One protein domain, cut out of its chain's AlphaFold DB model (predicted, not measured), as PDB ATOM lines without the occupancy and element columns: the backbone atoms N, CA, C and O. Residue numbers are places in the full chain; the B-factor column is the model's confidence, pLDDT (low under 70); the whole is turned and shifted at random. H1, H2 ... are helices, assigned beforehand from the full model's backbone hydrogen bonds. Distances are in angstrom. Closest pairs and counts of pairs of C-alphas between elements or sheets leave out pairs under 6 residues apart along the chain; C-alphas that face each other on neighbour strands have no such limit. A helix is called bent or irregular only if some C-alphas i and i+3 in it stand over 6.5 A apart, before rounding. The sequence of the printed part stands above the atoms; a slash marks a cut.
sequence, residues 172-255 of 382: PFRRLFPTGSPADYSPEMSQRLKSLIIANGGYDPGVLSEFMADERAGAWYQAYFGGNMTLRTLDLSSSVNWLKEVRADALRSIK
ATOM      1  N   PRO A 172      14.537  29.336 -48.152       87.81
ATOM      2  CA  PRO A 172      13.814  29.064 -46.909       87.81
ATOM      3  C   PRO A 172      12.330  29.425 -47.017       87.81
ATOM      4  O   PRO A 172      11.463  28.669 -46.578       87.81
ATOM      5  N   PHE A 173      12.022  30.547 -47.675       93.94
ATOM      6  CA  PHE A 173      10.644  30.957 -47.921       93.94
ATOM      7  C   PHE A 173       9.907  29.959 -48.817       93.94
ATOM      8  O   PHE A 173       8.831  29.515 -48.455       93.94
ATOM      9  N   ARG A 174      10.470  29.532 -49.947       94.19
ATOM     10  CA  ARG A 174       9.839  28.581 -50.874       94.19
ATOM     11  C   ARG A 174       9.611  27.216 -50.244       94.19
ATOM     12  O   ARG A 174       8.593  26.592 -50.529       94.19
ATOM     13  N   ARG A 175      10.510  26.782 -49.360       93.88
ATOM     14  CA  ARG A 175      10.348  25.549 -48.582       93.88
ATOM     15  C   ARG A 175       9.134  25.614 -47.650       93.88
ATOM     16  O   ARG A 175       8.387  24.646 -47.561       93.88
ATOM     17  N   LEU A 176       8.934  26.741 -46.966       96.25
ATOM     18  CA  LEU A 176       7.879  26.912 -45.951       96.25
ATOM     19  C   LEU A 176       6.566  27.484 -46.518       96.25
ATOM     20  O   LEU A 176       5.499  27.300 -45.930       96.25
ATOM     21  N   PHE A 177       6.640  28.134 -47.679       96.19
ATOM     22  CA  PHE A 177       5.553  28.754 -48.433       96.19
ATOM     23  C   PHE A 177       5.642  28.316 -49.908       96.19
ATOM     24  O   PHE A 177       6.147  29.055 -50.764       96.19
ATOM     25  N   PRO A 178       5.146  27.106 -50.236       95.25
ATOM     26  CA  PRO A 178       5.280  26.534 -51.580       95.25
ATOM     27  C   PRO A 178       4.569  27.347 -52.669       95.25
ATOM     28  O   PRO A 178       4.903  27.258 -53.850       95.25
ATOM     29  N   THR A 179       3.575  28.143 -52.280       95.50
ATOM     30  CA  THR A 179       2.744  28.950 -53.176       95.50
ATOM     31  C   THR A 179       2.783  30.419 -52.780       95.50
ATOM     32  O   THR A 179       3.155  30.757 -51.664       95.50
ATOM     33  N   GLY A 180       2.357  31.300 -53.685       95.12
ATOM     34  CA  GLY A 180       2.245  32.727 -53.398       95.12
ATOM     35  C   GLY A 180       3.582  33.469 -53.362       95.12
ATOM     36  O   GLY A 180       4.648  32.970 -53.737       95.12
ATOM     37  N   SER A 181       3.490  34.722 -52.962       94.75
ATOM     38  CA  SER A 181       4.576  35.670 -52.773       94.75
ATOM     39  C   SER A 181       4.659  36.067 -51.298       94.75
ATOM     40  O   SER A 181       3.661  35.955 -50.586       94.75
ATOM     41  N   PRO A 182       5.803  36.581 -50.815       94.81
ATOM     42  CA  PRO A 182       5.906  37.076 -49.443       94.81
ATOM     43  C   PRO A 182       4.795  38.078 -49.070       94.81
ATOM     44  O   PRO A 182       4.319  38.080 -47.938       94.81
ATOM     45  N   ALA A 183       4.315  38.887 -50.020       95.38
ATOM     46  CA  ALA A 183       3.237  39.843 -49.776       95.38
ATOM     47  C   ALA A 183       1.897  39.193 -49.410       95.38
ATOM     48  O   ALA A 183       1.180  39.737 -48.570       95.38
ATOM     49  N   ASP A 184       1.597  38.014 -49.956       97.38
ATOM     50  CA  ASP A 184       0.344  37.298 -49.689       97.38
ATOM     51  C   ASP A 184       0.242  36.844 -48.221       97.38
ATOM     52  O   ASP A 184      -0.853  36.723 -47.675       97.38
ATOM     53  N   TYR A 185       1.387  36.663 -47.557       97.56
ATOM     54  CA  TYR A 185       1.487  36.225 -46.160       97.56
ATOM     55  C   TYR A 185       1.694  37.380 -45.169       97.56
ATOM     56  O   TYR A 185       1.699  37.164 -43.957       97.56
ATOM     57  N   SER A 186       1.822  38.619 -45.650       96.44
ATOM     58  CA  SER A 186       2.016  39.793 -44.788       96.44
ATOM     59  C   SER A 186       0.918  39.970 -43.719       96.44
ATOM     60  O   SER A 186       1.267  40.237 -42.563       96.44
ATOM     61  N   PRO A 187      -0.387  39.754 -44.008       97.56
ATOM     62  CA  PRO A 187      -1.431  39.825 -42.983       97.56
ATOM     63  C   PRO A 187      -1.267  38.782 -41.865       97.56
ATOM     64  O   PRO A 187      -1.399  39.123 -40.689       97.56
ATOM     65  N   GLU A 188      -0.931  37.532 -42.215       97.69
ATOM     66  CA  GLU A 188      -0.679  36.437 -41.259       97.69
ATOM     67  C   GLU A 188       0.474  36.805 -40.315       97.69
ATOM     68  O   GLU A 188       0.352  36.723 -39.092       97.69
ATOM     69  N   MET A 189       1.578  37.288 -40.884       98.00
ATOM     70  CA  MET A 189       2.798  37.621 -40.144       98.00
ATOM     71  C   MET A 189       2.619  38.854 -39.262       98.00
ATOM     72  O   MET A 189       3.071  38.878 -38.115       98.00
ATOM     73  N   SER A 190       1.870  39.844 -39.751       97.38
ATOM     74  CA  SER A 190       1.469  41.020 -38.975       97.38
ATOM     75  C   SER A 190       0.612  40.625 -37.772       97.38
ATOM     76  O   SER A 190       0.877  41.071 -36.655       97.38
ATOM     77  N   GLN A 191      -0.376  39.744 -37.965       97.81
ATOM     78  CA  GLN A 191      -1.230  39.251 -36.882       97.81
ATOM     79  C   GLN A 191      -0.439  38.435 -35.852       97.81
ATOM     80  O   GLN A 191      -0.680  38.543 -34.644       97.81
ATOM     81  N   ARG A 192       0.533  37.644 -36.310       97.75
ATOM     82  CA  ARG A 192       1.410  36.871 -35.432       97.75
ATOM     83  C   ARG A 192       2.272  37.777 -34.555       97.75
ATOM     84  O   ARG A 192       2.237  37.643 -33.333       97.75
ATOM     85  N   LEU A 193       2.973  38.743 -35.150       96.50
ATOM     86  CA  LEU A 193       3.776  39.703 -34.393       96.50
ATOM     87  C   LEU A 193       2.908  40.544 -33.445       96.50
ATOM     88  O   LEU A 193       3.277  40.751 -32.291       96.50
ATOM     89  N   LYS A 194       1.723  40.977 -33.888       97.12
ATOM     90  CA  LYS A 194       0.743  41.671 -33.039       97.12
ATOM     91  C   LYS A 194       0.385  40.855 -31.795       97.12
ATOM     92  O   LYS A 194       0.344  41.412 -30.700       97.12
ATOM     93  N   SER A 195       0.156  39.554 -31.954       97.00
ATOM     94  CA  SER A 195      -0.180  38.655 -30.843       97.00
ATOM     95  C   SER A 195       0.969  38.549 -29.837       97.00
ATOM     96  O   SER A 195       0.723  38.645 -28.637       97.00
ATOM     97  N   LEU A 196       2.218  38.458 -30.312       95.94
ATOM     98  CA  LEU A 196       3.405  38.463 -29.449       95.94
ATOM     99  C   LEU A 196       3.560  39.783 -28.678       95.94
ATOM    100  O   LEU A 196       3.840  39.764 -27.483       95.94
ATOM    101  N   ILE A 197       3.317  40.927 -29.329       94.81
ATOM    102  CA  ILE A 197       3.352  42.249 -28.677       94.81
ATOM    103  C   ILE A 197       2.292  42.344 -27.570       94.81
ATOM    104  O   ILE A 197       2.561  42.880 -26.497       94.81
ATOM    105  N   ILE A 198       1.078  41.842 -27.818       94.75
ATOM    106  CA  ILE A 198      -0.001  41.851 -26.820       94.75
ATOM    107  C   ILE A 198       0.342  40.924 -25.650       94.75
ATOM    108  O   ILE A 198       0.224  41.343 -24.499       94.75
ATOM    109  N   ALA A 199       0.806  39.705 -25.932       95.06
ATOM    110  CA  ALA A 199       1.156  38.713 -24.915       95.06
ATOM    111  C   ALA A 199       2.283  39.189 -23.982       95.06
ATOM    112  O   ALA A 199       2.237  38.931 -22.784       95.06
ATOM    113  N   ASN A 200       3.250  39.943 -24.512       93.88
ATOM    114  CA  ASN A 200       4.361  40.509 -23.744       93.88
ATOM    115  C   ASN A 200       4.036  41.877 -23.103       93.88
ATOM    116  O   ASN A 200       4.899  42.502 -22.491       93.88
ATOM    117  N   GLY A 201       2.801  42.377 -23.236       92.06
ATOM    118  CA  GLY A 201       2.391  43.672 -22.678       92.06
ATOM    119  C   GLY A 201       3.065  44.885 -23.336       92.06
ATOM    120  O   GLY A 201       3.040  45.989 -22.787       92.06
ATOM    121  N   GLY A 202       3.671  44.714 -24.511       90.50
ATOM    122  CA  GLY A 202       4.434  45.755 -25.182       90.50
ATOM    123  C   GLY A 202       5.381  45.222 -26.251       90.50
ATOM    124  O   GLY A 202       5.438  44.033 -26.541       90.50
ATOM    125  N   TYR A 203       6.110  46.146 -26.877       88.06
ATOM    126  CA  TYR A 203       7.180  45.816 -27.816       88.06
ATOM    127  C   TYR A 203       8.531  46.049 -27.142       88.06
ATOM    128  O   TYR A 203       8.827  47.181 -26.743       88.06
ATOM    129  N   ASP A 204       9.357  45.012 -27.111       87.38
ATOM    130  CA  ASP A 204      10.771  45.056 -26.754       87.38
ATOM    131  C   ASP A 204      11.591  44.190 -27.742       87.38
ATOM    132  O   ASP A 204      11.009  43.471 -28.560       87.38
ATOM    133  N   PRO A 205      12.935  44.277 -27.748       81.00
ATOM    134  CA  PRO A 205      13.767  43.511 -28.681       81.00
ATOM    135  C   PRO A 205      13.596  41.983 -28.601       81.00
ATOM    136  O   PRO A 205      13.798  41.306 -29.608       81.00
ATOM    137  N   GLY A 206      13.214  41.448 -27.439       81.88
ATOM    138  CA  GLY A 206      12.918  40.033 -27.232       81.88
ATOM    139  C   GLY A 206      11.708  39.570 -28.037       81.88
ATOM    140  O   GLY A 206      11.770  38.503 -28.634       81.88
ATOM    141  N   VAL A 207      10.677  40.408 -28.181       87.38
ATOM    142  CA  VAL A 207       9.483  40.100 -28.994       87.38
ATOM    143  C   VAL A 207       9.837  39.863 -30.462       87.38
ATOM    144  O   VAL A 207       9.350  38.919 -31.084       87.38
ATOM    145  N   LEU A 208      10.694  40.711 -31.037       86.69
ATOM    146  CA  LEU A 208      11.133  40.523 -32.420       86.69
ATOM    147  C   LEU A 208      12.081  39.326 -32.544       86.69
ATOM    148  O   LEU A 208      12.012  38.604 -33.532       86.69
ATOM    149  N   SER A 209      12.928  39.082 -31.541       84.12
ATOM    150  CA  SER A 209      13.759  37.875 -31.498       84.12
ATOM    151  C   SER A 209      12.910  36.602 -31.458       84.12
ATOM    152  O   SER A 209      13.211  35.658 -32.176       84.12
ATOM    153  N   GLU A 210      11.846  36.576 -30.656       90.81
ATOM    154  CA  GLU A 210      10.902  35.459 -30.562       90.81
ATOM    155  C   GLU A 210      10.137  35.269 -31.877       90.81
ATOM    156  O   GLU A 210      10.002  34.148 -32.361       90.81
ATOM    157  N   PHE A 211       9.706  36.364 -32.510       93.56
ATOM    158  CA  PHE A 211       9.099  36.320 -33.840       93.56
ATOM    159  C   PHE A 211      10.049  35.712 -34.880       93.56
ATOM    160  O   PHE A 211       9.635  34.856 -35.650       93.56
ATOM    161  N   MET A 212      11.320  36.119 -34.885       90.12
ATOM    162  CA  MET A 212      12.323  35.613 -35.828       90.12
ATOM    163  C   MET A 212      12.807  34.193 -35.500       90.12
ATOM    164  O   MET A 212      13.353  33.533 -36.380       90.12
ATOM    165  N   ALA A 213      12.621  33.726 -34.261       90.00
ATOM    166  CA  ALA A 213      12.933  32.357 -33.855       90.00
ATOM    167  C   ALA A 213      11.925  31.334 -34.406       90.00
ATOM    168  O   ALA A 213      12.252  30.154 -34.518       90.00
ATOM    169  N   ASP A 214      10.716  31.768 -34.777       94.88
ATOM    170  CA  ASP A 214       9.817  30.941 -35.575       94.88
ATOM    171  C   ASP A 214      10.332  30.853 -37.015       94.88
ATOM    172  O   ASP A 214      10.430  31.856 -37.720       94.88
ATOM    173  N   GLU A 215      10.637  29.634 -37.460       92.88
ATOM    174  CA  GLU A 215      11.267  29.380 -38.759       92.88
ATOM    175  C   GLU A 215      10.475  29.994 -39.927       92.88
ATOM    176  O   GLU A 215      11.043  30.594 -40.842       92.88
ATOM    177  N   ARG A 216       9.141  29.897 -39.873       96.81
ATOM    178  CA  ARG A 216       8.232  30.380 -40.918       96.81
ATOM    179  C   ARG A 216       8.180  31.908 -40.951       96.81
ATOM    180  O   ARG A 216       8.257  32.494 -42.030       96.81
ATOM    181  N   ALA A 217       8.103  32.556 -39.795       95.81
ATOM    182  CA  ALA A 217       8.155  34.009 -39.675       95.81
ATOM    183  C   ALA A 217       9.527  34.581 -40.063       95.81
ATOM    184  O   ALA A 217       9.587  35.572 -40.794       95.81
ATOM    185  N   GLY A 218      10.619  33.934 -39.649       91.19
ATOM    186  CA  GLY A 218      11.981  34.320 -40.007       91.19
ATOM    187  C   GLY A 218      12.236  34.243 -41.514       91.19
ATOM    188  O   GLY A 218      12.678  35.225 -42.115       91.19
ATOM    189  N   ALA A 219      11.880  33.120 -42.147       91.69
ATOM    190  CA  ALA A 219      12.004  32.944 -43.594       91.69
ATOM    191  C   ALA A 219      11.140  33.941 -44.382       91.69
ATOM    192  O   ALA A 219      11.590  34.507 -45.380       91.69
ATOM    193  N   TRP A 220       9.910  34.200 -43.922       95.88
ATOM    194  CA  TRP A 220       9.062  35.235 -44.511       95.88
ATOM    195  C   TRP A 220       9.690  36.623 -44.400       95.88
ATOM    196  O   TRP A 220       9.747  37.340 -45.397       95.88
ATOM    197  N   TYR A 221      10.184  36.998 -43.221       92.31
ATOM    198  CA  TYR A 221      10.761  38.317 -42.984       92.31
ATOM    199  C   TYR A 221      11.976  38.559 -43.887       92.31
ATOM    200  O   TYR A 221      12.101  39.625 -44.496       92.31
ATOM    201  N   GLN A 222      12.839  37.549 -44.028       88.12
ATOM    202  CA  GLN A 222      13.984  37.593 -44.938       88.12
ATOM    203  C   GLN A 222      13.550  37.733 -46.400       88.12
ATOM    204  O   GLN A 222      14.066  38.600 -47.096       88.12
ATOM    205  N   ALA A 223      12.573  36.957 -46.869       90.56
ATOM    206  CA  ALA A 223      12.106  37.063 -48.251       90.56
ATOM    207  C   ALA A 223      11.350  38.373 -48.537       90.56
ATOM    208  O   ALA A 223      11.450  38.921 -49.632       90.56
ATOM    209  N   TYR A 224      10.601  38.899 -47.565       92.00
ATOM    210  CA  TYR A 224       9.806  40.115 -47.733       92.00
ATOM    211  C   TYR A 224      10.666  41.388 -47.718       92.00
ATOM    212  O   TYR A 224      10.407  42.310 -48.491       92.00
ATOM    213  N   PHE A 225      11.703  41.446 -46.873       87.62
ATOM    214  CA  PHE A 225      12.542  42.643 -46.711       87.62
ATOM    215  C   PHE A 225      13.972  42.508 -47.263       87.62
ATOM    216  O   PHE A 225      14.630  43.523 -47.484       87.62
ATOM    217  N   GLY A 226      14.475  41.292 -47.484       78.19
ATOM    218  CA  GLY A 226      15.885  41.035 -47.803       78.19
ATOM    219  C   GLY A 226      16.298  41.405 -49.227       78.19
ATOM    220  O   GLY A 226      17.420  41.857 -49.427       78.19
ATOM    221  N   GLY A 227      15.396  41.292 -50.208       70.06
ATOM    222  CA  GLY A 227      15.733  41.510 -51.623       70.06
ATOM    223  C   GLY A 227      16.175  42.938 -51.980       70.06
ATOM    224  O   GLY A 227      16.941  43.114 -52.920       70.06
ATOM    225  N   ASN A 228      15.741  43.943 -51.212       66.19
ATOM    226  CA  ASN A 228      16.078  45.358 -51.434       66.19
ATOM    227  C   ASN A 228      17.036  45.920 -50.371       66.19
ATOM    228  O   ASN A 228      17.239  47.131 -50.290       66.19
ATOM    229  N   MET A 229      17.608  45.062 -49.523       66.44
ATOM    230  CA  MET A 229      18.544  45.510 -48.504       66.44
ATOM    231  C   MET A 229      19.887  45.840 -49.167       66.44
ATOM    232  O   MET A 229      20.562  44.956 -49.695       66.44
ATOM    233  N   THR A 230      20.289  47.112 -49.143       65.25
ATOM    234  CA  THR A 230      21.688  47.482 -49.413       65.25
ATOM    235  C   THR A 230      22.474  47.421 -48.109       65.25
ATOM    236  O   THR A 230      21.967  47.806 -47.051       65.25
ATOM    237  N   LEU A 231      23.726  46.967 -48.161       63.56
ATOM    238  CA  LEU A 231      24.592  46.944 -46.974       63.56
ATOM    239  C   LEU A 231      25.043  48.352 -46.544       63.56
ATOM    240  O   LEU A 231      25.402  48.555 -45.385       63.56
ATOM    241  N   ARG A 232      24.987  49.333 -47.457       55.38
ATOM    242  CA  ARG A 232      25.366  50.731 -47.200       55.38
ATOM    243  C   ARG A 232      24.291  51.505 -46.460       55.38
ATOM    244  O   ARG A 232      24.571  52.096 -45.419       55.38
ATOM    245  N   THR A 233      23.073  51.544 -47.002       53.44
ATOM    246  CA  THR A 233      21.986  52.300 -46.367       53.44
ATOM    247  C   THR A 233      21.298  51.484 -45.297       53.44
ATOM    248  O   THR A 233      20.710  52.087 -44.401       53.44
ATOM    249  N   LEU A 234      21.400  50.144 -45.372       58.25
ATOM    250  CA  LEU A 234      20.648  49.215 -44.532       58.25
ATOM    251  C   LEU A 234      19.245  49.752 -44.409       58.25
ATOM    252  O   LEU A 234      18.819  50.091 -43.303       58.25
ATOM    253  N   ASP A 235      18.616  49.988 -45.563       64.75
ATOM    254  CA  ASP A 235      17.343  50.674 -45.612       64.75
ATOM    255  C   ASP A 235      16.260  49.766 -45.032       64.75
ATOM    256  O   ASP A 235      15.447  49.136 -45.702       64.75
ATOM    257  N   LEU A 236      16.279  49.707 -43.710       70.00
ATOM    258  CA  LEU A 236      15.319  49.058 -42.870       70.00
ATOM    259  C   LEU A 236      14.062  49.915 -42.818       70.00
ATOM    260  O   LEU A 236      13.162  49.516 -42.096       70.00
ATOM    261  N   SER A 237      13.955  51.053 -43.526       74.62
ATOM    262  CA  SER A 237      12.769  51.910 -43.465       74.62
ATOM    263  C   SER A 237      11.504  51.115 -43.751       74.62
ATOM    264  O   SER A 237      10.550  51.240 -42.992       74.62
ATOM    265  N   SER A 238      11.528  50.215 -44.736       80.44
ATOM    266  CA  SER A 238      10.402  49.326 -45.040       80.44
ATOM    267  C   SER A 238      10.049  48.428 -43.850       80.44
ATOM    268  O   SER A 238       8.905  48.423 -43.399       80.44
ATOM    269  N   SER A 239      11.036  47.734 -43.272       84.38
ATOM    270  CA  SER A 239      10.818  46.870 -42.100       84.38
ATOM    271  C   SER A 239      10.419  47.649 -40.842       84.38
ATOM    272  O   SER A 239       9.526  47.246 -40.110       84.38
ATOM    273  N   VAL A 240      11.015  48.817 -40.613       83.94
ATOM    274  CA  VAL A 240      10.763  49.701 -39.476       83.94
ATOM    275  C   VAL A 240       9.382  50.331 -39.588       83.94
ATOM    276  O   VAL A 240       8.699  50.462 -38.575       83.94
ATOM    277  N   ASN A 241       8.955  50.728 -40.785       85.19
ATOM    278  CA  ASN A 241       7.617  51.261 -41.020       85.19
ATOM    279  C   ASN A 241       6.568  50.171 -40.799       85.19
ATOM    280  O   ASN A 241       5.644  50.391 -40.021       85.19
ATOM    281  N   TRP A 242       6.786  48.972 -41.344       91.25
ATOM    282  CA  TRP A 242       5.928  47.822 -41.069       91.25
ATOM    283  C   TRP A 242       5.856  47.498 -39.563       91.25
ATOM    284  O   TRP A 242       4.768  47.409 -38.997       91.25
ATOM    285  N   LEU A 243       6.993  47.439 -38.860       90.69
ATOM    286  CA  LEU A 243       7.036  47.225 -37.405       90.69
ATOM    287  C   LEU A 243       6.284  48.320 -36.628       90.69
ATOM    288  O   LEU A 243       5.588  48.024 -35.654       90.69
ATOM    289  N   LYS A 244       6.404  49.591 -37.039       89.75
ATOM    290  CA  LYS A 244       5.663  50.711 -36.430       89.75
ATOM    291  C   LYS A 244       4.156  50.546 -36.610       89.75
ATOM    292  O   LYS A 244       3.421  50.793 -35.655       89.75
ATOM    293  N   GLU A 245       3.709  50.135 -37.792       93.19
ATOM    294  CA  GLU A 245       2.295  49.902 -38.098       93.19
ATOM    295  C   GLU A 245       1.721  48.764 -37.250       93.19
ATOM    296  O   GLU A 245       0.733  48.973 -36.539       93.19
ATOM    297  N   VAL A 246       2.392  47.606 -37.230       93.81
ATOM    298  CA  VAL A 246       1.980  46.443 -36.426       93.81
ATOM    299  C   VAL A 246       1.947  46.790 -34.937       93.81
ATOM    300  O   VAL A 246       0.979  46.483 -34.240       93.81
ATOM    301  N   ARG A 247       2.959  47.510 -34.436       92.69
ATOM    302  CA  ARG A 247       2.996  47.973 -33.043       92.69
ATOM    303  C   ARG A 247       1.854  48.937 -32.725       92.69
ATOM    304  O   ARG A 247       1.232  48.812 -31.672       92.69
ATOM    305  N   ALA A 248       1.589  49.918 -33.586       92.00
ATOM    306  CA  ALA A 248       0.507  50.876 -33.375       92.00
ATOM    307  C   ALA A 248      -0.863  50.183 -33.357       92.00
ATOM    308  O   ALA A 248      -1.743  50.560 -32.583       92.00
ATOM    309  N   ASP A 249      -1.049  49.160 -34.188       93.88
ATOM    310  CA  ASP A 249      -2.256  48.336 -34.197       93.88
ATOM    311  C   ASP A 249      -2.391  47.446 -32.942       93.88
ATOM    312  O   ASP A 249      -3.455  47.383 -32.315       93.88
ATOM    313  N   ALA A 250      -1.294  46.839 -32.485       93.88
ATOM    314  CA  ALA A 250      -1.252  46.081 -31.233       93.88
ATOM    315  C   ALA A 250      -1.605  46.952 -30.016       93.88
ATOM    316  O   ALA A 250      -2.487  46.610 -29.229       93.88
ATOM    317  N   LEU A 251      -0.983  48.130 -29.891       89.62
ATOM    318  CA  LEU A 251      -1.223  49.053 -28.776       89.62
ATOM    319  C   LEU A 251      -2.657  49.599 -28.755       89.62
ATOM    320  O   LEU A 251      -3.194  49.856 -27.677       89.62
ATOM    321  N   ARG A 252      -3.290  49.763 -29.924       91.81
ATOM    322  CA  ARG A 252      -4.719  50.101 -30.011       91.81
ATOM    323  C   ARG A 252      -5.597  48.989 -29.444       91.81
ATOM    324  O   ARG A 252      -6.580  49.298 -28.785       91.81
ATOM    325  N   SER A 253      -5.207  47.731 -29.634       90.06
ATOM    326  CA  SER A 253      -5.947  46.565 -29.133       90.06
ATOM    327  C   SER A 253      -5.833  46.402 -27.609       90.06
ATOM    328  O   SER A 253      -6.783  45.968 -26.973       90.06
ATOM    329  N   ILE A 254      -4.709  46.811 -27.007       85.81
ATOM    330  CA  ILE A 254      -4.502  46.785 -25.543       85.81
ATOM    331  C   ILE A 254      -5.290  47.903 -24.836       85.81
ATOM    332  O   ILE A 254      -5.761  47.736 -23.717       85.81
ATOM    333  N   LYS A 255      -5.430  49.067 -25.483       76.25
ATOM    334  CA  LYS A 255      -6.024  50.278 -24.891       76.25
ATOM    335  C   LYS A 255      -7.549  50.326 -24.903       76.25
ATOM    336  O   LYS A 255      -8.094  51.364 -24.540       76.25
TER     337      LYS A 255
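This is residues 172 to 255 of the 382 residues of an uncharacterized protein of Candidatus Poribacteria bacterium (UniProt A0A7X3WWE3). The long helices H2 and H5 meet as a V near their last residues; H3 and H4 make a corner on another side of H2, and short H1 packs on H4. The printed part has 84 residues, 64 of them in five named helices in order H1 to H5, with no named strand; its class is all helix, and it is compact, with a radius of gyration of the C-alphas of 13.0 A and spans of 36 by 31 by 20 A.

H2, residues 182 to 199, 25.0 A from first to last C-alpha, has a kink of 31 degrees near residue 189 and is irregular: C-alphas 184 and 187 are 7.4 A apart. H5, residues 237 to 254, 25.4 A, ends at C-alpha 254 (-4.502, 46.785, -25.543). H4, residues 215 to 228, 21.0 A, is irregular: C-alphas 224 and 227 are 7.2 A apart. H3 is residues 205 to 213. H1, residues 172 to 176, begins at C-alpha 172 (13.814, 29.064, -46.909).

H2 touches H5 with residues 190 to 198 alone, at a steep tilt of 46 degrees, the same way; the closest C-alphas, Lys 194 and Ala 250, are 5.2 A apart. H2 touches H3 with residues 192 to 197 alone, closest C-alphas Leu 196 and Val 207, 6.3 A. H2 touches H4 with residues 182 to 189 alone, closest C-alphas Pro 182 and Tyr 224, 5.2 A. H3 and H4 touch only at the corner, closest C-alphas Met 212 and Gly 218, 4.4 A. H1 touches H4, closest C-alphas Phe 173 and Ala 219, 5.0 A. In H1, H3 and H5 every O i to N i+4 pair is within hydrogen-bond range; 12 of 14 are in H2 and 8 of 10 in H4.

The farthest C-alphas, Arg 232 and Lys 255, are 38.5 A apart. The printed part has no cut and no long link; residues 228 to 235 have pLDDT under 70.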